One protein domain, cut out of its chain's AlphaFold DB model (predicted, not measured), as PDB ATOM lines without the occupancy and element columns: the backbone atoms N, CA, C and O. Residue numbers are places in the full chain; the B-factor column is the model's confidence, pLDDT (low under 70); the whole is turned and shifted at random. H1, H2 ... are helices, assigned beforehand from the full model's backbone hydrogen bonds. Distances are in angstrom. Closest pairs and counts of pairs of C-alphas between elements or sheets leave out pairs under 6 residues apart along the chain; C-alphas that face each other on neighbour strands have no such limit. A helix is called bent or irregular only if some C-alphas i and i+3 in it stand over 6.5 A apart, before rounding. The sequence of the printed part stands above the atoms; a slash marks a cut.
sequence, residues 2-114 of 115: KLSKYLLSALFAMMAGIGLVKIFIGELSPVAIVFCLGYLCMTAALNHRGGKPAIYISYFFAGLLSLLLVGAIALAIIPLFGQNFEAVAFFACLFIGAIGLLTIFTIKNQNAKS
ATOM      1  N   LYS A   2     -44.589   2.180 -21.695       74.12
ATOM      2  CA  LYS A   2     -43.569   1.992 -22.747       74.12
ATOM      3  C   LYS A   2     -42.170   1.777 -22.147       74.12
ATOM      4  O   LYS A   2     -41.490   0.842 -22.532       74.12
ATOM      5  N   LEU A   3     -41.800   2.572 -21.137       81.19
ATOM      6  CA  LEU A   3     -40.499   2.467 -20.466       81.19
ATOM      7  C   LEU A   3     -40.266   1.096 -19.804       81.19
ATOM      8  O   LEU A   3     -39.234   0.481 -20.040       81.19
ATOM      9  N   SER A   4     -41.241   0.583 -19.042       82.12
ATOM     10  CA  SER A   4     -41.137  -0.730 -18.384       82.12
ATOM     11  C   SER A   4     -40.973  -1.871 -19.389       82.12
ATOM     12  O   SER A   4     -40.147  -2.751 -19.180       82.12
ATOM     13  N   LYS A   5     -41.691  -1.821 -20.519       85.94
ATOM     14  CA  LYS A   5     -41.512  -2.765 -21.631       85.94
ATOM     15  C   LYS A   5     -40.071  -2.757 -22.146       85.94
ATOM     16  O   LYS A   5     -39.481  -3.824 -22.273       85.94
ATOM     17  N   TYR A   6     -39.524  -1.582 -22.469       86.75
ATOM     18  CA  TYR A   6     -38.173  -1.485 -23.029       86.75
ATOM     19  C   TYR A   6     -37.110  -1.954 -22.034       86.75
ATOM     20  O   TYR A   6     -36.229  -2.716 -22.419       86.75
ATOM     21  N   LEU A   7     -37.240  -1.578 -20.759       88.81
ATOM     22  CA  LEU A   7     -36.326  -2.016 -19.701       88.81
ATOM     23  C   LEU A   7     -36.357  -3.537 -19.511       88.81
ATOM     24  O   LEU A   7     -35.308  -4.172 -19.535       88.81
ATOM     25  N   LEU A   8     -37.547  -4.134 -19.383       89.94
ATOM     26  CA  LEU A   8     -37.692  -5.585 -19.219       89.94
ATOM     27  C   LEU A   8     -37.186  -6.342 -20.449       89.94
ATOM     28  O   LEU A   8     -36.472  -7.332 -20.322       89.94
ATOM     29  N   SER A   9     -37.504  -5.851 -21.647       89.44
ATOM     30  CA  SER A   9     -37.020  -6.440 -22.893       89.44
ATOM     31  C   SER A   9     -35.497  -6.386 -23.004       89.44
ATOM     32  O   SER A   9     -34.904  -7.358 -23.455       89.44
ATOM     33  N   ALA A  10     -34.867  -5.270 -22.631       89.06
ATOM     34  CA  ALA A  10     -33.413  -5.149 -22.646       89.06
ATOM     35  C   ALA A  10     -32.777  -6.108 -21.632       89.06
ATOM     36  O   ALA A  10     -31.830  -6.813 -21.965       89.06
ATOM     37  N   LEU A  11     -33.353  -6.200 -20.430       90.88
ATOM     38  CA  LEU A  11     -32.879  -7.089 -19.376       90.88
ATOM     39  C   LEU A  11     -32.939  -8.563 -19.799       90.88
ATOM     40  O   LEU A  11     -31.930  -9.263 -19.713       90.88
ATOM     41  N   PHE A  12     -34.074  -9.034 -20.324       91.81
ATOM     42  CA  PHE A  12     -34.186 -10.416 -20.802       91.81
ATOM     43  C   PHE A  12     -33.316 -10.689 -22.031       91.81
ATOM     44  O   PHE A  12     -32.732 -11.768 -22.120       91.81
ATOM     45  N   ALA A  13     -33.155  -9.722 -22.940       89.69
ATOM     46  CA  ALA A  13     -32.245  -9.864 -24.074       89.69
ATOM     47  C   ALA A  13     -30.781  -9.994 -23.624       89.69
ATOM     48  O   ALA A  13     -30.059 -10.845 -24.143       89.69
ATOM     49  N   MET A  14     -30.350  -9.213 -22.626       89.94
ATOM     50  CA  MET A  14     -29.013  -9.343 -22.038       89.94
ATOM     51  C   MET A  14     -28.825 -10.707 -21.367       89.94
ATOM     52  O   MET A  14     -27.808 -11.359 -21.596       89.94
ATOM     53  N   MET A  15     -29.809 -11.180 -20.595       87.56
ATOM     54  CA  MET A  15     -29.751 -12.502 -19.955       87.56
ATOM     55  C   MET A  15     -29.705 -13.642 -20.982       87.56
ATOM     56  O   MET A  15     -28.918 -14.575 -20.828       87.56
ATOM     57  N   ALA A  16     -30.490 -13.548 -22.057       87.06
ATOM     58  CA  ALA A  16     -30.430 -14.490 -23.172       87.06
ATOM     59  C   ALA A  16     -29.062 -14.458 -23.874       87.06
ATOM     60  O   ALA A  16     -28.502 -15.509 -24.169       87.06
ATOM     61  N   GLY A  17     -28.493 -13.268 -24.096       85.06
ATOM     62  CA  GLY A  17     -27.162 -13.107 -24.685       85.06
ATOM     63  C   GLY A  17     -26.061 -13.754 -23.843       85.06
ATOM     64  O   GLY A  17     -25.253 -14.510 -24.375       85.06
ATOM     65  N   ILE A  18     -26.071 -13.534 -22.524       85.62
ATOM     66  CA  ILE A  18     -25.135 -14.189 -21.592       85.62
ATOM     67  C   ILE A  18     -25.313 -15.711 -21.633       85.62
ATOM     68  O   ILE A  18     -24.324 -16.444 -21.663       85.62
ATOM     69  N   GLY A  19     -26.562 -16.186 -21.669       83.56
ATOM     70  CA  GLY A  19     -26.880 -17.602 -21.839       83.56
ATOM     71  C   GLY A  19     -26.246 -18.175 -23.104       83.56
ATOM     72  O   GLY A  19     -25.480 -19.128 -23.016       83.56
ATOM     73  N   LEU A  20     -26.481 -17.549 -24.260       83.81
ATOM     74  CA  LEU A  20     -25.911 -17.970 -25.543       83.81
ATOM     75  C   LEU A  20     -24.380 -18.001 -25.521       83.81
ATOM     76  O   LEU A  20     -23.797 -18.996 -25.945       83.81
ATOM     77  N   VAL A  21     -23.722 -16.965 -24.991       84.12
ATOM     78  CA  VAL A  21     -22.251 -16.923 -24.885       84.12
ATOM     79  C   VAL A  21     -21.726 -18.111 -24.080       84.12
ATOM     80  O   VAL A  21     -20.790 -18.779 -24.514       84.12
ATOM     81  N   LYS A  22     -22.367 -18.446 -22.957       82.12
ATOM     82  CA  LYS A  22     -21.976 -19.621 -22.168       82.12
ATOM     83  C   LYS A  22     -22.232 -20.951 -22.892       82.12
ATOM     84  O   LYS A  22     -21.542 -21.923 -22.595       82.12
ATOM     85  N   ILE A  23     -23.180 -21.010 -23.839       82.12
ATOM     86  CA  ILE A  23     -23.415 -22.214 -24.660       82.12
ATOM     87  C   ILE A  23     -22.227 -22.381 -25.602       82.12
ATOM     88  O   ILE A  23     -21.678 -23.473 -25.709       82.12
ATOM     89  N   PHE A  24     -21.796 -21.289 -26.237       79.69
ATOM     90  CA  PHE A  24     -20.665 -21.299 -27.164       79.69
ATOM     91  C   PHE A  24     -19.336 -21.667 -26.501       79.69
ATOM     92  O   PHE A  24     -18.515 -22.324 -27.133       79.69
ATOM     93  N   ILE A  25     -19.128 -21.285 -25.239       86.81
ATOM     94  CA  ILE A  25     -17.910 -21.624 -24.482       86.81
ATOM     95  C   ILE A  25     -17.945 -23.087 -23.978       86.81
ATOM     96  O   ILE A  25     -16.945 -23.605 -23.497       86.81
ATOM     97  N   GLY A  26     -19.069 -23.799 -24.136       77.56
ATOM     98  CA  GLY A  26     -19.195 -25.211 -23.759       77.56
ATOM     99  C   GLY A  26     -19.372 -25.451 -22.256       77.56
ATOM    100  O   GLY A  26     -19.342 -26.591 -21.807       77.56
ATOM    101  N   GLU A  27     -19.600 -24.396 -21.472       75.38
ATOM    102  CA  GLU A  27     -19.710 -24.460 -20.007       75.38
ATOM    103  C   GLU A  27     -21.140 -24.716 -19.504       75.38
ATOM    104  O   GLU A  27     -21.411 -24.604 -18.305       75.38
ATOM    105  N   LEU A  28     -22.096 -25.012 -20.394       65.25
ATOM    106  CA  LEU A  28     -23.509 -24.940 -20.036       65.25
ATOM    107  C   LEU A  28     -24.204 -26.270 -19.737       65.25
ATOM    108  O   LEU A  28     -24.259 -27.188 -20.548       65.25
ATOM    109  N   SER A  29     -24.853 -26.289 -18.570       70.19
ATOM    110  CA  SER A  29     -25.844 -27.288 -18.172       70.19
ATOM    111  C   SER A  29     -27.098 -27.211 -19.062       70.19
ATOM    112  O   SER A  29     -27.546 -26.101 -19.379       70.19
ATOM    113  N   PRO A  30     -27.743 -28.353 -19.389       73.50
ATOM    114  CA  PRO A  30     -29.000 -28.404 -20.148       73.50
ATOM    115  C   PRO A  30     -30.096 -27.482 -19.598       73.50
ATOM    116  O   PRO A  30     -30.908 -26.940 -20.348       73.50
ATOM    117  N   VAL A  31     -30.087 -27.250 -18.282       72.31
ATOM    118  CA  VAL A  31     -31.048 -26.389 -17.588       72.31
ATOM    119  C   VAL A  31     -30.991 -24.951 -18.103       72.31
ATOM    120  O   VAL A  31     -32.030 -24.322 -18.294       72.31
ATOM    121  N   ALA A  32     -29.807 -24.412 -18.391       74.06
ATOM    122  CA  ALA A  32     -29.711 -23.012 -18.790       74.06
ATOM    123  C   ALA A  32     -29.989 -22.764 -20.282       74.06
ATOM    124  O   ALA A  32     -30.290 -21.629 -20.647       74.06
ATOM    125  N   ILE A  33     -30.044 -23.809 -21.117       80.75
ATOM    126  CA  ILE A  33     -30.629 -23.715 -22.467       80.75
ATOM    127  C   ILE A  33     -32.126 -23.401 -22.362       80.75
ATOM    128  O   ILE A  33     -32.631 -22.512 -23.050       80.75
ATOM    129  N   VAL A  34     -32.827 -24.081 -21.451       83.69
ATOM    130  CA  VAL A  34     -34.262 -23.875 -21.202       83.69
ATOM    131  C   VAL A  34     -34.527 -22.448 -20.717       83.69
ATOM    132  O   VAL A  34     -35.414 -21.776 -21.248       83.69
ATOM    133  N   PHE A  35     -33.715 -21.934 -19.787       83.38
ATOM    134  CA  PHE A  35     -33.808 -20.534 -19.353       83.38
ATOM    135  C   PHE A  35     -33.489 -19.538 -20.472       83.38
ATOM    136  O   PHE A  35     -34.193 -18.539 -20.612       83.38
ATOM    137  N   CYS A  36     -32.487 -19.819 -21.307       87.19
ATOM    138  CA  CYS A  36     -32.137 -18.965 -22.439       87.19
ATOM    139  C   CYS A  36     -33.299 -18.833 -23.437       87.19
ATOM    140  O   CYS A  36     -33.652 -17.721 -23.836       87.19
ATOM    141  N   LEU A  37     -33.943 -19.949 -23.793       87.62
ATOM    142  CA  LEU A  37     -35.144 -19.941 -24.633       87.62
ATOM    143  C   LEU A  37     -36.297 -19.187 -23.959       87.62
ATOM    144  O   LEU A  37     -36.961 -18.380 -24.610       87.62
ATOM    145  N   GLY A  38     -36.486 -19.378 -22.651       88.00
ATOM    146  CA  GLY A  38     -37.464 -18.630 -21.860       88.00
ATOM    147  C   GLY A  38     -37.266 -17.114 -21.947       88.00
ATOM    148  O   GLY A  38     -38.216 -16.383 -22.235       88.00
ATOM    149  N   TYR A  39     -36.030 -16.632 -21.790       90.88
ATOM    150  CA  TYR A  39     -35.702 -15.205 -21.888       90.88
ATOM    151  C   TYR A  39     -35.896 -14.637 -23.303       90.88
ATOM    152  O   TYR A  39     -36.382 -13.510 -23.458       90.88
ATOM    153  N   LEU A  40     -35.593 -15.412 -24.349       89.69
ATOM    154  CA  LEU A  40     -35.886 -15.020 -25.732       89.69
ATOM    155  C   LEU A  40     -37.396 -14.919 -25.979       89.69
ATOM    156  O   LEU A  40     -37.855 -13.935 -26.563       89.69
ATOM    157  N   CYS A  41     -38.182 -15.883 -25.488       89.56
ATOM    158  CA  CYS A  41     -39.640 -15.843 -25.584       89.56
ATOM    159  C   CYS A  41     -40.234 -14.641 -24.838       89.56
ATOM    160  O   CYS A  41     -41.094 -13.966 -25.402       89.56
ATOM    161  N   MET A  42     -39.735 -14.314 -23.641       90.00
ATOM    162  CA  MET A  42     -40.137 -13.118 -22.883       90.00
ATOM    163  C   MET A  42     -39.856 -11.828 -23.648       90.00
ATOM    164  O   MET A  42     -40.723 -10.957 -23.756       90.00
ATOM    165  N   THR A  43     -38.661 -11.722 -24.228       91.19
ATOM    166  CA  THR A  43     -38.265 -10.581 -25.063       91.19
ATOM    167  C   THR A  43     -39.179 -10.453 -26.282       91.19
ATOM    168  O   THR A  43     -39.632  -9.354 -26.617       91.19
ATOM    169  N   ALA A  44     -39.492 -11.570 -26.939       88.44
ATOM    170  CA  ALA A  44     -40.395 -11.596 -28.081       88.44
ATOM    171  C   ALA A  44     -41.817 -11.167 -27.675       88.44
ATOM    172  O   ALA A  44     -42.366 -10.239 -28.276       88.44
ATOM    173  N   ALA A  45     -42.367 -11.747 -26.604       87.94
ATOM    174  CA  ALA A  45     -43.710 -11.451 -26.113       87.94
ATOM    175  C   ALA A  45     -43.874  -9.977 -25.719       87.94
ATOM    176  O   ALA A  45     -44.831  -9.334 -26.151       87.94
ATOM    177  N   LEU A  46     -42.907  -9.399 -24.995       87.81
ATOM    178  CA  LEU A  46     -42.913  -7.975 -24.629       87.81
ATOM    179  C   LEU A  46     -42.901  -7.044 -25.854       87.81
ATOM    180  O   LEU A  46     -43.401  -5.914 -25.793       87.81
ATOM    181  N   ASN A  47     -42.346  -7.507 -26.975       87.44
ATOM    182  CA  ASN A  47     -42.284  -6.777 -28.237       87.44
ATOM    183  C   ASN A  47     -43.401  -7.123 -29.227       87.44
ATOM    184  O   ASN A  47     -43.342  -6.646 -30.358       87.44
ATOM    185  N   HIS A  48     -44.425  -7.878 -28.812       81.00
ATOM    186  CA  HIS A  48     -45.485  -8.388 -29.694       81.00
ATOM    187  C   HIS A  48     -44.953  -9.212 -30.881       81.00
ATOM    188  O   HIS A  48     -45.535  -9.224 -31.964       81.00
ATOM    189  N   ARG A  49     -43.831  -9.908 -30.691       75.06
ATOM    190  CA  ARG A  49     -43.242 -10.833 -31.666       75.06
ATOM    191  C   ARG A  49     -43.363 -12.268 -31.137       75.06
ATOM    192  O   ARG A  49     -43.369 -12.486 -29.931       75.06
ATOM    193  N   GLY A  50     -43.487 -13.256 -32.024       73.50
ATOM    194  CA  GLY A  50     -43.537 -14.682 -31.643       73.50
ATOM    195  C   GLY A  50     -44.930 -15.273 -31.361       73.50
ATOM    196  O   GLY A  50     -45.033 -16.457 -31.048       73.50
ATOM    197  N   GLY A  51     -46.006 -14.492 -31.511       86.00
ATOM    198  CA  GLY A  51     -47.388 -14.989 -31.474       86.00
ATOM    199  C   GLY A  51     -47.849 -15.550 -30.120       86.00
ATOM    200  O   GLY A  51     -47.245 -15.306 -29.076       86.00
ATOM    201  N   LYS A  52     -48.950 -16.317 -30.140       86.31
ATOM    202  CA  LYS A  52     -49.544 -16.942 -28.939       86.31
ATOM    203  C   LYS A  52     -48.576 -17.863 -28.169       86.31
ATOM    204  O   LYS A  52     -48.564 -17.766 -26.943       86.31
ATOM    205  N   PRO A  53     -47.742 -18.707 -28.817       86.12
ATOM    206  CA  PRO A  53     -46.835 -19.605 -28.096       86.12
ATOM    207  C   PRO A  53     -45.828 -18.846 -27.229       86.12
ATOM    208  O   PRO A  53     -45.665 -19.169 -26.055       86.12
ATOM    209  N   ALA A  54     -45.213 -17.785 -27.770       88.00
ATOM    210  CA  ALA A  54     -44.258 -16.965 -27.026       88.00
ATOM    211  C   ALA A  54     -44.902 -16.319 -25.793       88.00
ATOM    212  O   ALA A  54     -44.271 -16.243 -24.742       88.00
ATOM    213  N   ILE A  55     -46.171 -15.907 -25.889       87.06
ATOM    214  CA  ILE A  55     -46.921 -15.331 -24.767       87.06
ATOM    215  C   ILE A  55     -47.143 -16.366 -23.657       87.06
ATOM    216  O   ILE A  55     -46.863 -16.069 -22.495       87.06
ATOM    217  N   TYR A  56     -47.595 -17.581 -23.986       89.69
ATOM    218  CA  TYR A  56     -47.815 -18.632 -22.982       89.69
ATOM    219  C   TYR A  56     -46.518 -19.051 -22.287       89.69
ATOM    220  O   TYR A  56     -46.479 -19.127 -21.059       89.69
ATOM    221  N   ILE A  57     -45.443 -19.243 -23.058       90.88
ATOM    222  CA  ILE A  57     -44.116 -19.558 -22.510       90.88
ATOM    223  C   ILE A  57     -43.644 -18.422 -21.594       90.88
ATOM    224  O   ILE A  57     -43.164 -18.669 -20.491       90.88
ATOM    225  N   SER A  58     -43.848 -17.168 -22.003       90.62
ATOM    226  CA  SER A  58     -43.473 -16.008 -21.190       90.62
ATOM    227  C   SER A  58     -44.238 -15.943 -19.877       90.62
ATOM    228  O   SER A  58     -43.629 -15.656 -18.853       90.62
ATOM    229  N   TYR A  59     -45.543 -16.232 -19.873       92.12
ATOM    230  CA  TYR A  59     -46.311 -16.297 -18.628       92.12
ATOM    231  C   TYR A  59     -45.820 -17.410 -17.708       92.12
ATOM    232  O   TYR A  59     -45.703 -17.178 -16.508       92.12
ATOM    233  N   PHE A  60     -45.491 -18.582 -18.256       93.38
ATOM    234  CA  PHE A  60     -44.946 -19.687 -17.472       93.38
ATOM    235  C   PHE A  60     -43.627 -19.296 -16.794       93.38
ATOM    236  O   PHE A  60     -43.516 -19.365 -15.570       93.38
ATOM    237  N   PHE A  61     -42.653 -18.793 -17.559       92.50
ATOM    238  CA  PHE A  61     -41.371 -18.361 -16.997       92.50
ATOM    239  C   PHE A  61     -41.522 -17.165 -16.054       92.50
ATOM    240  O   PHE A  61     -40.888 -17.129 -15.005       92.50
ATOM    241  N   ALA A  62     -42.372 -16.189 -16.379       92.19
ATOM    242  CA  ALA A  62     -42.569 -15.022 -15.525       92.19
ATOM    243  C   ALA A  62     -43.263 -15.415 -14.215       92.19
ATOM    244  O   ALA A  62     -42.956 -14.852 -13.164       92.19
ATOM    245  N   GLY A  63     -44.145 -16.417 -14.265       91.56
ATOM    246  CA  GLY A  63     -44.734 -17.057 -13.094       91.56
ATOM    247  C   GLY A  63     -43.679 -17.744 -12.230       91.56
ATOM    248  O   GLY A  63     -43.621 -17.472 -11.034       91.56
ATOM    249  N   LEU A  64     -42.789 -18.542 -12.832       91.94
ATOM    250  CA  LEU A  64     -41.667 -19.167 -12.121       91.94
ATOM    251  C   LEU A  64     -40.760 -18.139 -11.438       91.94
ATOM    252  O   LEU A  64     -40.412 -18.315 -10.275       91.94
ATOM    253  N   LEU A  65     -40.414 -17.044 -12.124       92.56
ATOM    254  CA  LEU A  65     -39.640 -15.964 -11.511       92.56
ATOM    255  C   LEU A  65     -40.418 -15.333 -10.349       92.56
ATOM    256  O   LEU A  65     -39.861 -15.159  -9.273       92.56
ATOM    257  N   SER A  66     -41.716 -15.068 -10.527       93.44
ATOM    258  CA  SER A  66     -42.575 -14.480  -9.487       93.44
ATOM    259  C   SER A  66     -42.685 -15.346  -8.225       93.44
ATOM    260  O   SER A  66     -42.840 -14.798  -7.136       93.44
ATOM    261  N   LEU A  67     -42.561 -16.676  -8.332       93.00
ATOM    262  CA  LEU A  67     -42.537 -17.574  -7.167       93.00
ATOM    263  C   LEU A  67     -41.353 -17.294  -6.231       93.00
ATOM    264  O   LEU A  67     -41.450 -17.565  -5.035       93.00
ATOM    265  N   LEU A  68     -40.273 -16.680  -6.722       92.38
ATOM    266  CA  LEU A  68     -39.158 -16.261  -5.871       92.38
ATOM    267  C   LEU A  68     -39.560 -15.185  -4.855       92.38
ATOM    268  O   LEU A  68     -38.888 -15.058  -3.836       92.38
ATOM    269  N   LEU A  69     -40.675 -14.470  -5.052       92.94
ATOM    270  CA  LEU A  69     -41.226 -13.585  -4.018       92.94
ATOM    271  C   LEU A  69     -41.682 -14.371  -2.784       92.94
ATOM    272  O   LEU A  69     -41.496 -13.905  -1.665       92.94
ATOM    273  N   VAL A  70     -42.218 -15.580  -2.972       93.00
ATOM    274  CA  VAL A  70     -42.557 -16.479  -1.858       93.00
ATOM    275  C   VAL A  70     -41.282 -16.923  -1.139       93.00
ATOM    276  O   VAL A  70     -41.232 -16.915   0.087       93.00
ATOM    277  N   GLY A  71     -40.222 -17.219  -1.899       89.25
ATOM    278  CA  GLY A  71     -38.891 -17.484  -1.345       89.25
ATOM    279  C   GLY A  71     -38.329 -16.301  -0.549       89.25
ATOM    280  O   GLY A  71     -37.808 -16.495   0.544       89.25
ATOM    281  N   ALA A  72     -38.501 -15.068  -1.035       90.56
ATOM    282  CA  ALA A  72     -38.091 -13.863  -0.316       90.56
ATOM    283  C   ALA A  72     -38.854 -13.701   1.010       90.56
ATOM    284  O   ALA A  72     -38.247 -13.380   2.029       90.56
ATOM    285  N   ILE A  73     -40.163 -13.981   1.026       92.12
ATOM    286  CA  ILE A  73     -40.957 -13.985   2.264       92.12
ATOM    287  C   ILE A  73     -40.408 -15.031   3.240       92.12
ATOM    288  O   ILE A  73     -40.196 -14.715   4.407       92.12
ATOM    289  N   ALA A  74     -40.118 -16.248   2.772       89.50
ATOM    290  CA  ALA A  74     -39.528 -17.283   3.616       89.50
ATOM    291  C   ALA A  74     -38.183 -16.828   4.216       89.50
ATOM    292  O   ALA A  74     -38.006 -16.900   5.430       89.50
ATOM    293  N   LEU A  75     -37.282 -16.270   3.398       91.50
ATOM    294  CA  LEU A  75     -35.984 -15.742   3.846       91.50
ATOM    295  C   LEU A  75     -36.110 -14.593   4.860       91.50
ATOM    296  O   LEU A  75     -35.238 -14.442   5.710       91.50
ATOM    297  N   ALA A  76     -37.185 -13.802   4.810       90.25
ATOM    298  CA  ALA A  76     -37.450 -12.762   5.806       90.25
ATOM    299  C   ALA A  76     -37.937 -13.319   7.154       90.25
ATOM    300  O   ALA A  76     -37.722 -12.689   8.187       90.25
ATOM    301  N   ILE A  77     -38.591 -14.485   7.154       92.06
ATOM    302  CA  ILE A  77     -39.130 -15.121   8.366       92.06
ATOM    303  C   ILE A  77     -38.067 -16.004   9.038       92.06
ATOM    304  O   ILE A  77     -38.042 -16.096  10.261       92.06
ATOM    305  N   ILE A  78     -37.159 -16.612   8.270       89.81
ATOM    306  CA  ILE A  78     -36.087 -17.496   8.768       89.81
ATOM    307  C   ILE A  78     -35.303 -16.935   9.978       89.81
ATOM    308  O   ILE A  78     -35.082 -17.695  10.925       89.81
ATOM    309  N   PRO A  79     -34.939 -15.639  10.039       89.62
ATOM    310  CA  PRO A  79     -34.259 -15.066  11.202       89.62
ATOM    311  C   PRO A  79     -35.043 -15.166  12.516       89.62
ATOM    312  O   PRO A  79     -34.441 -15.244  13.585       89.62
ATOM    313  N   LEU A  80     -36.379 -15.232  12.461       91.12
ATOM    314  CA  LEU A  80     -37.228 -15.435  13.643       91.12
ATOM    315  C   LEU A  80     -37.044 -16.829  14.269       91.12
ATOM    316  O   LEU A  80     -37.408 -17.033  15.423       91.12
ATOM    317  N   PHE A  81     -36.449 -17.770  13.532       90.56
ATOM    318  CA  PHE A  81     -36.117 -19.119  13.993       90.56
ATOM    319  C   PHE A  81     -34.646 -19.270  14.418       90.56
ATOM    320  O   PHE A  81     -34.166 -20.390  14.582       90.56
ATOM    321  N   GLY A  82     -33.913 -18.163  14.594       89.31
ATOM    322  CA  GLY A  82     -32.525 -18.173  15.078       89.31
ATOM    323  C   GLY A  82     -31.471 -18.491  14.012       89.31
ATOM    324  O   GLY A  82     -30.318 -18.742  14.350       89.31
ATOM    325  N   GLN A  83     -31.849 -18.485  12.733       89.81
ATOM    326  CA  GLN A  83     -30.910 -18.619  11.618       89.81
ATOM    327  C   GLN A  83     -30.394 -17.255  11.141       89.81
ATOM    328  O   GLN A  83     -31.023 -16.217  11.349       89.81
ATOM    329  N   ASN A  84     -29.237 -17.257  10.474       88.94
ATOM    330  CA  ASN A  84     -28.633 -16.036   9.947       88.94
ATOM    331  C   ASN A  84     -29.464 -15.451   8.800       88.94
ATOM    332  O   ASN A  84     -29.953 -16.169   7.929       88.94
ATOM    333  N   PHE A  85     -29.579 -14.124   8.775       90.25
ATOM    334  CA  PHE A  85     -30.223 -13.424   7.671       90.25
ATOM    335  C   PHE A  85     -29.277 -13.309   6.472       90.25
ATOM    336  O   PHE A  85     -28.304 -12.552   6.495       90.25
ATOM    337  N   GLU A  86     -29.594 -14.019   5.392       88.94
ATOM    338  CA  GLU A  86     -28.871 -13.907   4.127       88.94
ATOM    339  C   GLU A  86     -29.437 -12.779   3.259       88.94
ATOM    340  O   GLU A  86     -30.255 -12.987   2.358       88.94
ATOM    341  N   ALA A  87     -28.961 -11.557   3.511       87.19
ATOM    342  CA  ALA A  87     -29.414 -10.361   2.801       87.19
ATOM    343  C   ALA A  87     -29.288 -10.488   1.271       87.19
ATOM    344  O   ALA A  87     -30.200 -10.111   0.540       87.19
ATOM    345  N   VAL A  88     -28.178 -11.048   0.775       91.38
ATOM    346  CA  VAL A  88     -27.925 -11.183  -0.670       91.38
ATOM    347  C   VAL A  88     -28.972 -12.076  -1.334       91.38
ATOM    348  O   VAL A  88     -29.552 -11.684  -2.347       91.38
ATOM    349  N   ALA A  89     -29.255 -13.241  -0.747       87.69
ATOM    350  CA  ALA A  89     -30.267 -14.161  -1.255       87.69
ATOM    351  C   ALA A  89     -31.666 -13.532  -1.200       87.69
ATOM    352  O   ALA A  89     -32.410 -13.595  -2.179       87.69
ATOM    353  N   PHE A  90     -31.993 -12.847  -0.098       91.75
ATOM    354  CA  PHE A  90     -33.264 -12.143   0.057       91.75
ATOM    355  C   PHE A  90     -33.476 -11.095  -1.042       91.75
ATOM    356  O   PHE A  90     -34.488 -11.132  -1.749       91.75
ATOM    357  N   PHE A  91     -32.510 -10.193  -1.239       91.44
ATOM    358  CA  PHE A  91     -32.612  -9.149  -2.258       91.44
ATOM    359  C   PHE A  91     -32.604  -9.718  -3.679       91.44
ATOM    360  O   PHE A  91     -33.336  -9.211  -4.529       91.44
ATOM    361  N   ALA A  92     -31.847 -10.787  -3.941       91.06
ATOM    362  CA  ALA A  92     -31.861 -11.463  -5.236       91.06
ATOM    363  C   ALA A  92     -33.241 -12.068  -5.543       91.06
ATOM    364  O   ALA A  92     -33.804 -11.809  -6.609       91.06
ATOM    365  N   CYS A  93     -33.824 -12.812  -4.598       92.25
ATOM    366  CA  CYS A  93     -35.165 -13.379  -4.737       92.25
ATOM    367  C   CYS A  93     -36.229 -12.291  -4.925       92.25
ATOM    368  O   CYS A  93     -37.091 -12.418  -5.797       92.25
ATOM    369  N   LEU A  94     -36.141 -11.203  -4.158       93.06
ATOM    370  CA  LEU A  94     -37.080 -10.088  -4.240       93.06
ATOM    371  C   LEU A  94     -36.979  -9.372  -5.593       93.06
ATOM    372  O   LEU A  94     -37.997  -9.142  -6.245       93.06
ATOM    373  N   PHE A  95     -35.763  -9.073  -6.050       92.69
ATOM    374  CA  PHE A  95     -35.529  -8.381  -7.317       92.69
ATOM    375  C   PHE A  95     -35.967  -9.220  -8.522       92.69
ATOM    376  O   PHE A  95     -36.739  -8.749  -9.363       92.69
ATOM    377  N   ILE A  96     -35.531 -10.480  -8.591       92.44
ATOM    378  CA  ILE A  96     -35.886 -11.385  -9.693       92.44
ATOM    379  C   ILE A  96     -37.394 -11.680  -9.673       92.44
ATOM    380  O   ILE A  96     -38.048 -11.669 -10.722       92.44
ATOM    381  N   GLY A  97     -37.968 -11.866  -8.483       92.56
ATOM    382  CA  GLY A  97     -39.400 -12.058  -8.300       92.56
ATOM    383  C   GLY A  97     -40.233 -10.866  -8.764       92.56
ATOM    384  O   GLY A  97     -41.214 -11.038  -9.494       92.56
ATOM    385  N   ALA A  98     -39.807  -9.648  -8.429       93.75
ATOM    386  CA  ALA A  98     -40.462  -8.426  -8.878       93.75
ATOM    387  C   ALA A  98     -40.389  -8.260 -10.406       93.75
ATOM    388  O   ALA A  98     -41.379  -7.865 -11.023       93.75
ATOM    389  N   ILE A  99     -39.259  -8.612 -11.034       94.19
ATOM    390  CA  ILE A  99     -39.118  -8.624 -12.500       94.19
ATOM    391  C   ILE A  99     -40.131  -9.578 -13.139       94.19
ATOM    392  O   ILE A  99     -40.798  -9.201 -14.109       94.19
ATOM    393  N   GLY A 100     -40.285 -10.788 -12.592       92.06
ATOM    394  CA  GLY A 100     -41.292 -11.750 -13.051       92.06
ATOM    395  C   GLY A 100     -42.700 -11.156 -13.015       92.06
ATOM    396  O   GLY A 100     -43.400 -11.127 -14.031       92.06
ATOM    397  N   LEU A 101     -43.074 -10.579 -11.875       94.19
ATOM    398  CA  LEU A 101     -44.402 -10.014 -11.653       94.19
ATOM    399  C   LEU A 101     -44.679  -8.824 -12.592       94.19
ATOM    400  O   LEU A 101     -45.714  -8.773 -13.262       94.19
ATOM    401  N   LEU A 102     -43.720  -7.900 -12.718       93.19
ATOM    402  CA  LEU A 102     -43.792  -6.756 -13.637       93.19
ATOM    403  C   LEU A 102     -43.920  -7.191 -15.101       93.19
ATOM    404  O   LEU A 102     -44.607  -6.529 -15.888       93.19
ATOM    405  N   THR A 103     -43.290  -8.305 -15.470       92.25
ATOM    406  CA  THR A 103     -43.380  -8.878 -16.818       92.25
ATOM    407  C   THR A 103     -44.790  -9.382 -17.104       92.25
ATOM    408  O   THR A 103     -45.357  -9.021 -18.139       92.25
ATOM    409  N   ILE A 104     -45.406 -10.114 -16.167       93.06
ATOM    410  CA  ILE A 104     -46.804 -10.572 -16.282       93.06
ATOM    411  C   ILE A 104     -47.743  -9.376 -16.454       93.06
ATOM    412  O   ILE A 104     -48.538  -9.347 -17.395       93.06
ATOM    413  N   PHE A 105     -47.632  -8.367 -15.584       92.06
ATOM    414  CA  PHE A 105     -48.473  -7.169 -15.661       92.06
ATOM    415  C   PHE A 105     -48.296  -6.414 -16.982       92.06
ATOM    416  O   PHE A 105     -49.275  -5.947 -17.569       92.06
ATOM    417  N   THR A 106     -47.062  -6.321 -17.482       91.19
ATOM    418  CA  THR A 106     -46.775  -5.630 -18.743       91.19
ATOM    419  C   THR A 106     -47.383  -6.366 -19.937       91.19
ATOM    420  O   THR A 106     -48.067  -5.729 -20.739       91.19
ATOM    421  N   ILE A 107     -47.206  -7.688 -20.032       89.06
ATOM    422  CA  ILE A 107     -47.765  -8.507 -21.123       89.06
ATOM    423  C   ILE A 107     -49.302  -8.533 -21.056       89.06
ATOM    424  O   ILE A 107     -49.974  -8.391 -22.081       89.06
ATOM    425  N   LYS A 108     -49.886  -8.645 -19.856       89.12
ATOM    426  CA  LYS A 108     -51.346  -8.629 -19.668       89.12
ATOM    427  C   LYS A 108     -51.966  -7.314 -20.147       89.12
ATOM    428  O   LYS A 108     -52.911  -7.335 -20.933       89.12
ATOM    429  N   ASN A 109     -51.407  -6.176 -19.733       87.12
ATOM    430  CA  ASN A 109     -51.914  -4.859 -20.133       87.12
ATOM    431  C   ASN A 109     -51.722  -4.570 -21.626       87.12
ATOM    432  O   ASN A 109     -52.498  -3.816 -22.206       87.12
ATOM    433  N   GLN A 110     -50.691  -5.137 -22.250       84.25
ATOM    434  CA  GLN A 110     -50.483  -5.051 -23.693       84.25
ATOM    435  C   GLN A 110     -51.573  -5.794 -24.470       84.25
ATOM    436  O   GLN A 110     -52.153  -5.229 -25.393       84.25
ATOM    437  N   ASN A 111     -51.888  -7.027 -24.069       79.06
ATOM    438  CA  ASN A 111     -52.923  -7.825 -24.726       79.06
ATOM    439  C   ASN A 111     -54.328  -7.240 -24.524       79.06
ATOM    440  O   ASN A 111     -55.125  -7.255 -25.453       79.06
ATOM    441  N   ALA A 112     -54.609  -6.656 -23.354       76.25
ATOM    442  CA  ALA A 112     -55.888  -5.996 -23.084       76.25
ATOM    443  C   ALA A 112     -56.139  -4.744 -23.948       76.25
ATOM    444  O   ALA A 112     -57.286  -4.370 -24.137       76.25
ATOM    445  N   LYS A 113     -55.085  -4.090 -24.462       66.75
ATOM    446  CA  LYS A 113     -55.191  -2.914 -25.350       66.75
ATOM    447  C   LYS A 113     -55.246  -3.259 -26.840       66.75
ATOM    448  O   LYS A 113     -55.363  -2.356 -27.660       66.75
ATOM    449  N   SER A 114     -55.060  -4.531 -27.186       56.66
ATOM    450  CA  SER A 114     -55.080  -5.024 -28.567       56.66
ATOM    451  C   SER A 114     -56.477  -5.480 -29.020       56.66
ATOM    452  O   SER A 114     -56.609  -5.920 -30.161       56.66
TER     453      SER A 114
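Overview. This is residues 2 to 114 of the 115 residues of an uncharacterized protein of Arenicella xantha (UniProt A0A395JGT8). Two helical hairpins make a rough L: the long hairpin H3 and H4 is one limb, and the hairpin H1 and H2 stands steeply to it as the other. They meet near their open ends, where residues 38 to 45 of H2 pack on residues 51 to 62 of H3, and residues 4 to 8 of H1 and 45 to 46 of H2 pack on the later part of H4, within residues 99 to 107. The 113 printed residues include four named helices, H1 to H4 in chain order, and no named strand: the class is all helix. The whole is only just compact, close to loose, with a radius of gyration of the C-alphas of 15.7 A, and flat, spanning 49 by 40 by 22 A.

Arrangement. Begin at H3, residues 51 to 81, and find H4, residues 87 to 112, touching it in a hairpin, opposite ways at a shallow tilt of 32 degrees; their closest C-alphas, of Ser 66 and Gly 97, are 4.2 A apart. Residues 38 to 45 of H2, residues 30 to 46, touch residues 51 to 62 of H3 at a steep tilt of 66 degrees, closest at C-alphas Met 42 and Ser 58, 4.7 A. H1, residues 2 to 24, touches H2 in a hairpin at a shallow tilt of 27 degrees, closest at C-alphas Ser 9 and Thr 43, 4.8 A. Residues 4 to 8 of H1 touch residues 99 to 106 of H4, closest at C-alphas Lys 5 and Thr 106, 6.7 A. H1 and H3 are apart. Every O i to N i+4 pair is within hydrogen-bond range in H1 and H4, against 12 of 13 in H2 and 21 of 27 in H3.

Along the chain. Find C-alpha 51 at (-47.388, -14.989, -31.474); from there H3 runs 47.0 A to C-alpha 81. H3 is irregular, but only just: C-alphas 76 and 79 are 6.7 A apart. H4 measures 37.3 A and ends at C-alpha 112 at (-55.888, -5.996, -23.084). H1 begins at C-alpha 2 at (-43.569, 1.992, -22.747) and measures 33.0 A; H2 measures 25.1 A.

Size, cuts and confidence. The two C-alphas farthest apart, of Gly 82 and Ser 114, are 50.9 A apart. The printed part has no cut, and its three links are tight. Look for pLDDT under 70 at residue 28 and residues 113 to 114.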